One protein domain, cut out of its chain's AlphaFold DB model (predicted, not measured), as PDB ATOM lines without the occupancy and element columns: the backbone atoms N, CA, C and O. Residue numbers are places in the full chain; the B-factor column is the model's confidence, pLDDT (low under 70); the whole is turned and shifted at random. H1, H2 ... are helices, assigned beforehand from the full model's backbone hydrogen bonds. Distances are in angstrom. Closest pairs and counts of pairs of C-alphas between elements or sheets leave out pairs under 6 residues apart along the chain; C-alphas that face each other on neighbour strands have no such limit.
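This is residues 107 to 189 of the 329 residues of an uncharacterized protein of Suillus luteus UH-Slu-Lm8-n1 (UniProt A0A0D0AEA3). One long helix, H2, runs along the length of the domain, and H4, in the middle, crosses it steeply near the later part of H2, with H3 side by side with H4. The short helices H1 and H5 lie at the periphery and touch no helix. The printed part has 83 residues with five named helices, H1 to H5 in chain order, and no named strand; the class is all helix. It is compact, with a radius of gyration of the C-alphas of 12.4 A and a rounded outline of 32 by 26 by 19 A.

H2, residues 124 to 140, touches H4, residues 166 to 177, with residues 134 to 138 alone; the closest C-alphas, of Ser 134 and Ala 170, are 5.7 A apart. The two run opposite ways at a steep tilt of 61 degrees. H4 touches H3, residues 143 to 152, the same way at a shallow tilt of 23 degrees; their closest C-alphas, of Lys 143 and Lys 166, are 5.0 A apart. H2 and H3 meet only through their link. H5, residues 183 to 189, is close to H2 but not clearly touching, with the C-alphas of Ala 127 and Leu 183 closest at 6.7 A. H1, residues 107 to 112, is likewise close to H3 but not clearly touching, with the C-alphas of Leu 107 and Phe 149 closest at 6.8 A. H4 and H5 are apart. Every O i to N i+4 pair is within hydrogen-bond range in H1, H3, H4 and H5, and 12 of 13 are in H2.

H2 is 25.3 A long, from C-alpha 124 at (143.094, 172.209, 106.897) to C-alpha 140 at (158.174, 152.929, 113.212). H4 is 16.3 A and H3 14.3 A long. H5 ends at C-alpha 189, (131.455, 168.910, 114.092).

The C-alphas farthest apart, of Ser 123 and Cys 162, are 33.7 A apart. The links from H1 to H2 and from H3 to H4 are long. The printed part has no cut, and no printed residue is under 70 in pLDDT.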
ATOM      1  N   LEU A 107     158.209 152.899 126.172       93.75
ATOM      2  CA  LEU A 107     157.219 153.986 126.154       93.75
ATOM      3  C   LEU A 107     157.844 155.341 125.789       93.75
ATOM      4  O   LEU A 107     157.208 156.166 125.135       93.75
ATOM      5  N   ASP A 108     159.107 155.554 126.147       94.44
ATOM      6  CA  ASP A 108     159.815 156.781 125.797       94.44
ATOM      7  C   ASP A 108     160.003 156.911 124.281       94.44
ATOM      8  O   ASP A 108     159.961 158.016 123.740       94.44
ATOM      9  N   ASP A 109     160.165 155.792 123.570       94.00
ATOM     10  CA  ASP A 109     160.350 155.798 122.120       94.00
ATOM     11  C   ASP A 109     159.079 156.231 121.382       94.00
ATOM     12  O   ASP A 109     159.165 156.967 120.397       94.00
ATOM     13  N   ILE A 110     157.897 155.844 121.873       95.12
ATOM     14  CA  ILE A 110     156.627 156.302 121.294       95.12
ATOM     15  C   ILE A 110     156.323 157.761 121.659       95.12
ATOM     16  O   ILE A 110     155.870 158.517 120.797       95.12
ATOM     17  N   GLU A 111     156.642 158.209 122.877       95.81
ATOM     18  CA  GLU A 111     156.487 159.621 123.259       95.81
ATOM     19  C   GLU A 111     157.435 160.546 122.480       95.81
ATOM     20  O   GLU A 111     157.077 161.686 122.188       95.81
ATOM     21  N   ARG A 112     158.608 160.069 122.039       95.94
ATOM     22  CA  ARG A 112     159.487 160.835 121.130       95.94
ATOM     23  C   ARG A 112     158.848 161.115 119.771       95.94
ATOM     24  O   ARG A 112     159.191 162.114 119.142       95.94
ATOM     25  N   CYS A 113     157.925 160.266 119.317       94.19
ATOM     26  CA  CYS A 113     157.171 160.501 118.086       94.19
ATOM     27  C   CYS A 113     156.057 161.544 118.259       94.19
ATOM     28  O   CYS A 113     155.514 162.014 117.258       94.19
ATOM     29  N   ARG A 114     155.706 161.926 119.493       95.81
ATOM     30  CA  ARG A 114     154.644 162.894 119.764       95.81
ATOM     31  C   ARG A 114     155.078 164.312 119.356       95.81
ATOM     32  O   ARG A 114     156.057 164.839 119.894       95.81
ATOM     33  N   PRO A 115     154.333 165.001 118.475       94.69
ATOM     34  CA  PRO A 115     154.626 166.388 118.138       94.69
ATOM     35  C   PRO A 115     154.438 167.291 119.361       94.69
ATOM     36  O   PRO A 115     153.406 167.242 120.030       94.69
ATOM     37  N   LYS A 116     155.408 168.174 119.633       93.62
ATOM     38  CA  LYS A 116     155.306 169.165 120.725       93.62
ATOM     39  C   LYS A 116     154.219 170.213 120.475       93.62
ATOM     40  O   LYS A 116     153.709 170.814 121.415       93.62
ATOM     41  N   ARG A 117     153.923 170.484 119.203       92.50
ATOM     42  CA  ARG A 117     152.898 171.424 118.744       92.50
ATOM     43  C   ARG A 117     152.209 170.825 117.531       92.50
ATOM     44  O   ARG A 117     152.866 170.176 116.722       92.50
ATOM     45  N   HIS A 118     150.917 171.080 117.421       93.50
ATOM     46  CA  HIS A 118     150.111 170.721 116.268       93.50
ATOM     47  C   HIS A 118     149.139 171.846 115.946       93.50
ATOM     48  O   HIS A 118     148.856 172.711 116.783       93.50
ATOM     49  N   SER A 119     148.643 171.835 114.718       94.31
ATOM     50  CA  SER A 119     147.657 172.779 114.222       94.31
ATOM     51  C   SER A 119     146.328 172.652 114.978       94.31
ATOM     52  O   SER A 119     146.022 171.634 115.607       94.31
ATOM     53  N   SER A 120     145.511 173.707 114.936       92.44
ATOM     54  CA  SER A 120     144.161 173.676 115.508       92.44
ATOM     55  C   SER A 120     143.267 172.693 114.737       92.44
ATOM     56  O   SER A 120     143.361 172.682 113.508       92.44
ATOM     57  N   PRO A 121     142.329 171.980 115.391       92.12
ATOM     58  CA  PRO A 121     141.435 171.013 114.737       92.12
ATOM     59  C   PRO A 121     140.626 171.560 113.549       92.12
ATOM     60  O   PRO A 121     140.205 170.803 112.687       92.12
ATOM     61  N   GLU A 122     140.388 172.871 113.503       88.19
ATOM     62  CA  GLU A 122     139.623 173.531 112.435       88.19
ATOM     63  C   GLU A 122     140.482 173.914 111.216       88.19
ATOM     64  O   GLU A 122     139.953 174.326 110.187       88.19
ATOM     65  N   SER A 123     141.810 173.792 111.317       92.88
ATOM     66  CA  SER A 123     142.725 174.098 110.218       92.88
ATOM     67  C   SER A 123     142.796 172.934 109.236       92.88
ATOM     68  O   SER A 123     142.885 171.779 109.648       92.88
ATOM     69  N   SER A 124     142.872 173.228 107.935       88.50
ATOM     70  CA  SER A 124     143.094 172.209 106.897       88.50
ATOM     71  C   SER A 124     144.380 171.404 107.118       88.50
ATOM     72  O   SER A 124     144.424 170.218 106.803       88.50
ATOM     73  N   LYS A 125     145.400 172.017 107.735       94.69
ATOM     74  CA  LYS A 125     146.688 171.376 108.038       94.69
ATOM     75  C   LYS A 125     146.589 170.282 109.101       94.69
ATOM     76  O   LYS A 125     147.427 169.387 109.126       94.69
ATOM     77  N   TYR A 126     145.565 170.317 109.958       95.50
ATOM     78  CA  TYR A 126     145.406 169.332 111.029       95.50
ATOM     79  C   TYR A 126     145.229 167.911 110.485       95.50
ATOM     80  O   TYR A 126     145.817 166.972 111.014       95.50
ATOM     81  N   ALA A 127     144.455 167.751 109.406       94.50
ATOM     82  CA  ALA A 127     144.221 166.442 108.802       94.50
ATOM     83  C   ALA A 127     145.514 165.828 108.245       94.50
ATOM     84  O   ALA A 127     145.765 164.637 108.419       94.50
ATOM     85  N   GLU A 128     146.354 166.651 107.616       95.69
ATOM     86  CA  GLU A 128     147.654 166.231 107.096       95.69
ATOM     87  C   GLU A 128     148.611 165.857 108.233       95.69
ATOM     88  O   GLU A 128     149.204 164.781 108.204       95.69
ATOM     89  N   GLU A 129     148.720 166.695 109.268       96.56
ATOM     90  CA  GLU A 129     149.555 166.424 110.446       96.56
ATOM     91  C   GLU A 129     149.134 165.138 111.170       96.56
ATOM     92  O   GLU A 129     149.990 164.322 111.515       96.56
ATOM     93  N   TYR A 130     147.828 164.923 111.350       97.19
ATOM     94  CA  TYR A 130     147.278 163.717 111.968       97.19
ATOM     95  C   TYR A 130     147.632 162.461 111.163       97.19
ATOM     96  O   TYR A 130     148.131 161.481 111.720       97.19
ATOM     97  N   ASN A 131     147.403 162.486 109.846       96.44
ATOM     98  CA  ASN A 131     147.692 161.345 108.976       96.44
ATOM     99  C   ASN A 131     149.194 161.053 108.918       96.44
ATOM    100  O   ASN A 131     149.593 159.900 109.056       96.44
ATOM    101  N   ASN A 132     150.030 162.089 108.820       97.00
ATOM    102  CA  ASN A 132     151.484 161.944 108.844       97.00
ATOM    103  C   ASN A 132     151.975 161.333 110.162       97.00
ATOM    104  O   ASN A 132     152.868 160.483 110.154       97.00
ATOM    105  N   LEU A 133     151.393 161.731 111.297       97.06
ATOM    106  CA  LEU A 133     151.723 161.164 112.603       97.06
ATOM    107  C   LEU A 133     151.304 159.692 112.699       97.06
ATOM    108  O   LEU A 133     152.102 158.850 113.113       97.06
ATOM    109  N   SER A 134     150.084 159.371 112.265       97.31
ATOM    110  CA  SER A 134     149.576 157.996 112.212       97.31
ATOM    111  C   SER A 134     150.448 157.100 111.323       97.31
ATOM    112  O   SER A 134     150.851 156.009 111.737       97.31
ATOM    113  N   ASP A 135     150.832 157.588 110.141       97.56
ATOM    114  CA  ASP A 135     151.733 156.893 109.219       97.56
ATOM    115  C   ASP A 135     153.133 156.720 109.810       97.56
ATOM    116  O   ASP A 135     153.736 155.656 109.661       97.56
ATOM    117  N   THR A 136     153.643 157.729 110.521       97.31
ATOM    118  CA  THR A 136     154.935 157.653 111.215       97.31
ATOM    119  C   THR A 136     154.913 156.548 112.269       97.31
ATOM    120  O   THR A 136     155.791 155.688 112.266       97.31
ATOM    121  N   LEU A 137     153.873 156.481 113.106       96.94
ATOM    122  CA  LEU A 137     153.712 155.397 114.083       96.94
ATOM    123  C   LEU A 137     153.572 154.028 113.406       96.94
ATOM    124  O   LEU A 137     154.187 153.049 113.831       96.94
ATOM    125  N   CYS A 138     152.802 153.958 112.319       97.12
ATOM    126  CA  CYS A 138     152.620 152.727 111.558       97.12
ATOM    127  C   CYS A 138     153.891 152.266 110.833       97.12
ATOM    128  O   CYS A 138     154.004 151.076 110.539       97.12
ATOM    129  N   ARG A 139     154.838 153.155 110.532       96.06
ATOM    130  CA  ARG A 139     156.140 152.792 109.951       96.06
ATOM    131  C   ARG A 139     157.159 152.412 111.024       96.06
ATOM    132  O   ARG A 139     157.891 151.451 110.815       96.06
ATOM    133  N   SER A 140     157.170 153.115 112.156       95.88
ATOM    134  CA  SER A 140     158.174 152.929 113.212       95.88
ATOM    135  C   SER A 140     157.934 151.712 114.106       95.88
ATOM    136  O   SER A 140     158.896 151.110 114.568       95.88
ATOM    137  N   PHE A 141     156.678 151.328 114.349       95.69
ATOM    138  CA  PHE A 141     156.348 150.272 115.315       95.69
ATOM    139  C   PHE A 141     155.587 149.124 114.667       95.69
ATOM    140  O   PHE A 141     154.848 149.325 113.708       95.69
ATOM    141  N   SER A 142     155.729 147.903 115.179       94.81
ATOM    142  CA  SER A 142     154.937 146.742 114.760       94.81
ATOM    143  C   SER A 142     153.510 146.795 115.332       94.81
ATOM    144  O   SER A 142     153.201 147.573 116.233       94.81
ATOM    145  N   LYS A 143     152.599 145.959 114.810       95.94
ATOM    146  CA  LYS A 143     151.223 145.866 115.339       95.94
ATOM    147  C   LYS A 143     151.212 145.438 116.814       95.94
ATOM    148  O   LYS A 143     150.424 145.965 117.592       95.94
ATOM    149  N   GLU A 144     152.065 144.485 117.180       94.50
ATOM    150  CA  GLU A 144     152.151 143.950 118.543       94.50
ATOM    151  C   GLU A 144     152.731 144.974 119.516       94.50
ATOM    152  O   GLU A 144     152.216 145.115 120.619       94.50
ATOM    153  N   GLN A 145     153.724 145.755 119.080       94.75
ATOM    154  CA  GLN A 145     154.292 146.847 119.875       94.75
ATOM    155  C   GLN A 145     153.251 147.933 120.157       94.75
ATOM    156  O   GLN A 145     153.055 148.300 121.310       94.75
ATOM    157  N   LEU A 146     152.513 148.389 119.134       96.19
ATOM    158  CA  LEU A 146     151.437 149.371 119.323       96.19
ATOM    159  C   LEU A 146     150.350 148.860 120.276       96.19
ATOM    160  O   LEU A 146     149.842 149.624 121.091       96.19
ATOM    161  N   ARG A 147     150.021 147.567 120.214       95.88
ATOM    162  CA  ARG A 147     149.100 146.940 121.166       95.88
ATOM    163  C   ARG A 147     149.676 146.899 122.588       95.88
ATOM    164  O   ARG A 147     148.972 147.235 123.532       95.88
ATOM    165  N   LYS A 148     150.943 146.516 122.757       95.25
ATOM    166  CA  LYS A 148     151.612 146.523 124.068       95.25
ATOM    167  C   LYS A 148     151.619 147.932 124.661       95.25
ATOM    168  O   LYS A 148     151.358 148.093 125.846       95.25
ATOM    169  N   PHE A 149     151.826 148.965 123.841       96.38
ATOM    170  CA  PHE A 149     151.728 150.352 124.292       96.38
ATOM    171  C   PHE A 149     150.315 150.735 124.731       96.38
ATOM    172  O   PHE A 149     150.176 151.355 125.779       96.38
ATOM    173  N   THR A 150     149.260 150.350 124.004       95.75
ATOM    174  CA  THR A 150     147.887 150.633 124.463       95.75
ATOM    175  C   THR A 150     147.551 149.937 125.783       95.75
ATOM    176  O   THR A 150     146.830 150.514 126.596       95.75
ATOM    177  N   GLU A 151     148.100 148.742 126.021       94.81
ATOM    178  CA  GLU A 151     148.008 148.034 127.307       94.81
ATOM    179  C   GLU A 151     148.794 148.768 128.411       94.81
ATOM    180  O   GLU A 151     148.255 149.002 129.490       94.81
ATOM    181  N   LEU A 152     150.022 149.218 128.132       94.69
ATOM    182  CA  LEU A 152     150.859 149.971 129.078       94.69
ATOM    183  C   LEU A 152     150.284 151.350 129.443       94.69
ATOM    184  O   LEU A 152     150.436 151.796 130.579       94.69
ATOM    185  N   TYR A 153     149.595 152.015 128.513       95.00
ATOM    186  CA  TYR A 153     148.852 153.252 128.780       95.00
ATOM    187  C   TYR A 153     147.545 153.023 129.555       95.00
ATOM    188  O   TYR A 153     146.854 153.988 129.872       95.00
ATOM    189  N   ASN A 154     147.201 151.772 129.881       94.75
ATOM    190  CA  ASN A 154     145.956 151.398 130.554       94.75
ATOM    191  C   ASN A 154     144.700 151.894 129.815       94.75
ATOM    192  O   ASN A 154     143.730 152.324 130.442       94.75
ATOM    193  N   LEU A 155     144.706 151.855 128.476       93.38
ATOM    194  CA  LEU A 155     143.511 152.177 127.694       93.38
ATOM    195  C   LEU A 155     142.435 151.099 127.882       93.38
ATOM    196  O   LEU A 155     142.748 149.937 128.144       93.38
ATOM    197  N   ASP A 156     141.160 151.467 127.685       92.56
ATOM    198  CA  ASP A 156     140.056 150.516 127.860       92.56
ATOM    199  C   ASP A 156     140.270 149.227 127.043       92.56
ATOM    200  O   ASP A 156     140.734 149.291 125.896       92.56
ATOM    201  N   PRO A 157     139.798 148.065 127.535       89.88
ATOM    202  CA  PRO A 157     139.919 146.781 126.840       89.88
ATOM    203  C   PRO A 157     139.302 146.738 125.434       89.88
ATOM    204  O   PRO A 157     139.538 145.813 124.658       89.88
ATOM    205  N   ILE A 158     138.464 147.717 125.088       89.75
ATOM    206  CA  ILE A 158     137.900 147.873 123.744       89.75
ATOM    207  C   ILE A 158     139.006 148.238 122.740       89.75
ATOM    208  O   ILE A 158     138.982 147.763 121.601       89.75
ATOM    209  N   TRP A 159     139.996 149.025 123.168       88.00
ATOM    210  CA  TRP A 159     141.068 149.540 122.318       88.00
ATOM    211  C   TRP A 159     142.267 148.586 122.211       88.00
ATOM    212  O   TRP A 159     143.033 148.708 121.257       88.00
ATOM    213  N   THR A 160     142.389 147.603 123.112       89.81
ATOM    214  CA  THR A 160     143.491 146.616 123.173       89.81
ATOM    215  C   THR A 160     143.178 145.276 122.483       89.81
ATOM    216  O   THR A 160     143.988 144.349 122.497       89.81
ATOM    217  N   ARG A 161     142.009 145.137 121.836       91.31
ATOM    218  CA  ARG A 161     141.568 143.872 121.211       91.31
ATOM    219  C   ARG A 161     142.439 143.442 120.027       91.31
ATOM    220  O   ARG A 161     142.498 144.135 119.015       91.31
ATOM    221  N   CYS A 162     142.928 142.199 120.048       88.25
ATOM    222  CA  CYS A 162     143.812 141.602 119.028       88.25
ATOM    223  C   CYS A 162     143.332 141.734 117.563       88.25
ATOM    224  O   CYS A 162     144.150 141.819 116.640       88.25
ATOM    225  N   SER A 163     142.011 141.748 117.347       92.19
ATOM    226  CA  SER A 163     141.368 141.781 116.022       92.19
ATOM    227  C   SER A 163     141.560 143.108 115.266       92.19
ATOM    228  O   SER A 163     141.373 143.178 114.053       92.19
ATOM    229  N   ARG A 164     141.984 144.171 115.957       94.00
ATOM    230  CA  ARG A 164     142.112 145.504 115.359       94.00
ATOM    231  C   ARG A 164     143.257 145.611 114.360       94.00
ATOM    232  O   ARG A 164     144.247 144.868 114.406       94.00
ATOM    233  N   ARG A 165     143.115 146.551 113.429       96.44
ATOM    234  CA  ARG A 165     144.152 146.864 112.436       96.44
ATOM    235  C   ARG A 165     145.268 147.684 113.081       96.44
ATOM    236  O   ARG A 165     145.056 148.360 114.076       96.44
ATOM    237  N   LYS A 166     146.463 147.648 112.489       96.62
ATOM    238  CA  LYS A 166     147.630 148.400 112.980       96.62
ATOM    239  C   LYS A 166     147.348 149.906 113.106       96.62
ATOM    240  O   LYS A 166     147.618 150.485 114.151       96.62
ATOM    241  N   VAL A 167     146.729 150.485 112.074       97.19
ATOM    242  CA  VAL A 167     146.343 151.907 112.021       97.19
ATOM    243  C   VAL A 167     145.398 152.277 113.164       97.19
ATOM    244  O   VAL A 167     145.581 153.300 113.806       97.19
ATOM    245  N   GLU A 168     144.448 151.405 113.497       96.31
ATOM    246  CA  GLU A 168     143.480 151.663 114.568       96.31
ATOM    247  C   GLU A 168     144.134 151.754 115.957       96.31
ATOM    248  O   GLU A 168     143.635 152.474 116.823       96.31
ATOM    249  N   TYR A 169     145.239 151.036 116.196       96.75
ATOM    250  CA  TYR A 169     146.008 151.190 117.434       96.75
ATOM    251  C   TYR A 169     146.718 152.541 117.483       96.75
ATOM    252  O   TYR A 169     146.639 153.214 118.506       96.75
ATOM    253  N   ALA A 170     147.348 152.959 116.379       97.19
ATOM    254  CA  ALA A 170     147.986 154.272 116.284       97.19
ATOM    255  C   ALA A 170     146.970 155.403 116.513       97.19
ATOM    256  O   ALA A 170     147.198 156.265 117.358       97.19
ATOM    257  N   GLU A 171     145.808 155.342 115.851       96.75
ATOM    258  CA  GLU A 171     144.695 156.275 116.073       96.75
ATOM    259  C   GLU A 171     144.250 156.285 117.541       96.75
ATOM    260  O   GLU A 171     144.064 157.348 118.118       96.75
ATOM    261  N   SER A 172     144.142 155.120 118.190       96.50
ATOM    262  CA  SER A 172     143.716 155.049 119.596       96.50
ATOM    263  C   SER A 172     144.719 155.707 120.546       96.50
ATOM    264  O   SER A 172     144.306 156.354 121.503       96.50
ATOM    265  N   ILE A 173     146.024 155.572 120.288       96.44
ATOM    266  CA  ILE A 173     147.069 156.237 121.079       96.44
ATOM    267  C   ILE A 173     146.986 157.754 120.873       96.44
ATOM    268  O   ILE A 173     146.913 158.506 121.843       96.44
ATOM    269  N   ILE A 174     146.905 158.208 119.620       97.00
ATOM    270  CA  ILE A 174     146.790 159.633 119.282       97.00
ATOM    271  C   ILE A 174     145.534 160.250 119.928       97.00
ATOM    272  O   ILE A 174     145.607 161.291 120.584       97.00
ATOM    273  N   GLU A 175     144.384 159.586 119.802       96.12
ATOM    274  CA  GLU A 175     143.103 160.103 120.280       96.12
ATOM    275  C   GLU A 175     142.953 160.032 121.804       96.12
ATOM    276  O   GLU A 175     142.490 160.992 122.418       96.12
ATOM    277  N   LYS A 176     143.311 158.903 122.430       95.50
ATOM    278  CA  LYS A 176     143.048 158.663 123.860       95.50
ATOM    279  C   LYS A 176     144.192 159.089 124.759       95.50
ATOM    280  O   LYS A 176     143.942 159.696 125.791       95.50
ATOM    281  N   GLN A 177     145.429 158.787 124.372       95.69
ATOM    282  CA  GLN A 177     146.588 159.104 125.199       95.69
ATOM    283  C   GLN A 177     147.074 160.533 124.956       95.69
ATOM    284  O   GLN A 177     147.399 161.260 125.895       95.69
ATOM    285  N   TRP A 178     147.111 160.971 123.696       95.69
ATOM    286  CA  TRP A 178     147.597 162.312 123.358       95.69
ATOM    287  C   TRP A 178     146.494 163.369 123.267       95.69
ATOM    288  O   TRP A 178     146.822 164.551 123.154       95.69
ATOM    289  N   ASN A 179     145.225 162.970 123.417       95.00
ATOM    290  CA  ASN A 179     144.036 163.831 123.414       95.00
ATOM    291  C   ASN A 179     143.827 164.616 122.108       95.00
ATOM    292  O   ASN A 179     143.287 165.723 122.118       95.00
ATOM    293  N   TRP A 180     144.250 164.061 120.972       95.88
ATOM    294  CA  TRP A 180     143.974 164.661 119.667       95.88
ATOM    295  C   TRP A 180     142.542 164.325 119.227       95.88
ATOM    296  O   TRP A 180     142.165 163.153 119.222       95.88
ATOM    297  N   PRO A 181     141.716 165.309 118.832       95.38
ATOM    298  CA  PRO A 181     140.383 165.016 118.317       95.38
ATOM    299  C   PRO A 181     140.435 164.143 117.056       95.38
ATOM    300  O   PRO A 181     141.227 164.396 116.142       95.38
ATOM    301  N   SER A 182     139.549 163.147 116.989       95.19
ATOM    302  CA  SER A 182     139.434 162.258 115.830       95.19
ATOM    303  C   SER A 182     139.047 163.041 114.575       95.19
ATOM    304  O   SER A 182     138.147 163.886 114.623       95.19
ATOM    305  N   LEU A 183     139.635 162.707 113.421       93.00
ATOM    306  CA  LEU A 183     139.268 163.322 112.137       93.00
ATOM    307  C   LEU A 183     137.771 163.179 111.841       93.00
ATOM    308  O   LEU A 183     137.115 164.133 111.429       93.00
ATOM    309  N   LYS A 184     137.193 162.017 112.166       91.81
ATOM    310  CA  LYS A 184     135.754 161.761 112.000       91.81
ATOM    311  C   LYS A 184     134.902 162.672 112.878       91.81
ATOM    312  O   LYS A 184     133.803 163.063 112.485       91.81
ATOM    313  N   GLU A 185     135.377 162.982 114.080       92.19
ATOM    314  CA  GLU A 185     134.679 163.876 114.996       92.19
ATOM    315  C   GLU A 185     134.769 165.328 114.527       92.19
ATOM    316  O   GLU A 185     133.762 166.033 114.560       92.19
ATOM    317  N   ILE A 186     135.932 165.758 114.036       92.38
ATOM    318  CA  ILE A 186     136.127 167.098 113.473       92.38
ATOM    319  C   ILE A 186     135.233 167.300 112.255       92.38
ATOM    320  O   ILE A 186     134.456 168.251 112.232       92.38
ATOM    321  N   GLU A 187     135.265 166.386 111.285       91.56
ATOM    322  CA  GLU A 187     134.403 166.456 110.100       91.56
ATOM    323  C   GLU A 187     132.922 166.454 110.478       91.56
ATOM    324  O   GLU A 187     132.106 167.154 109.877       91.56
ATOM    325  N   ARG A 188     132.543 165.663 111.488       91.00
ATOM    326  CA  ARG A 188     131.177 165.666 112.010       91.00
ATOM    327  C   ARG A 188     130.822 167.019 112.623       91.00
ATOM    328  O   ARG A 188     129.770 167.547 112.287       91.00
ATOM    329  N   ARG A 189     131.674 167.587 113.479       90.19
ATOM    330  CA  ARG A 189     131.455 168.910 114.092       90.19
ATOM    331  C   ARG A 189     131.399 170.010 113.035       90.19
ATOM    332  O   ARG A 189     130.577 170.913 113.152       90.19
TER     333      ARG A 189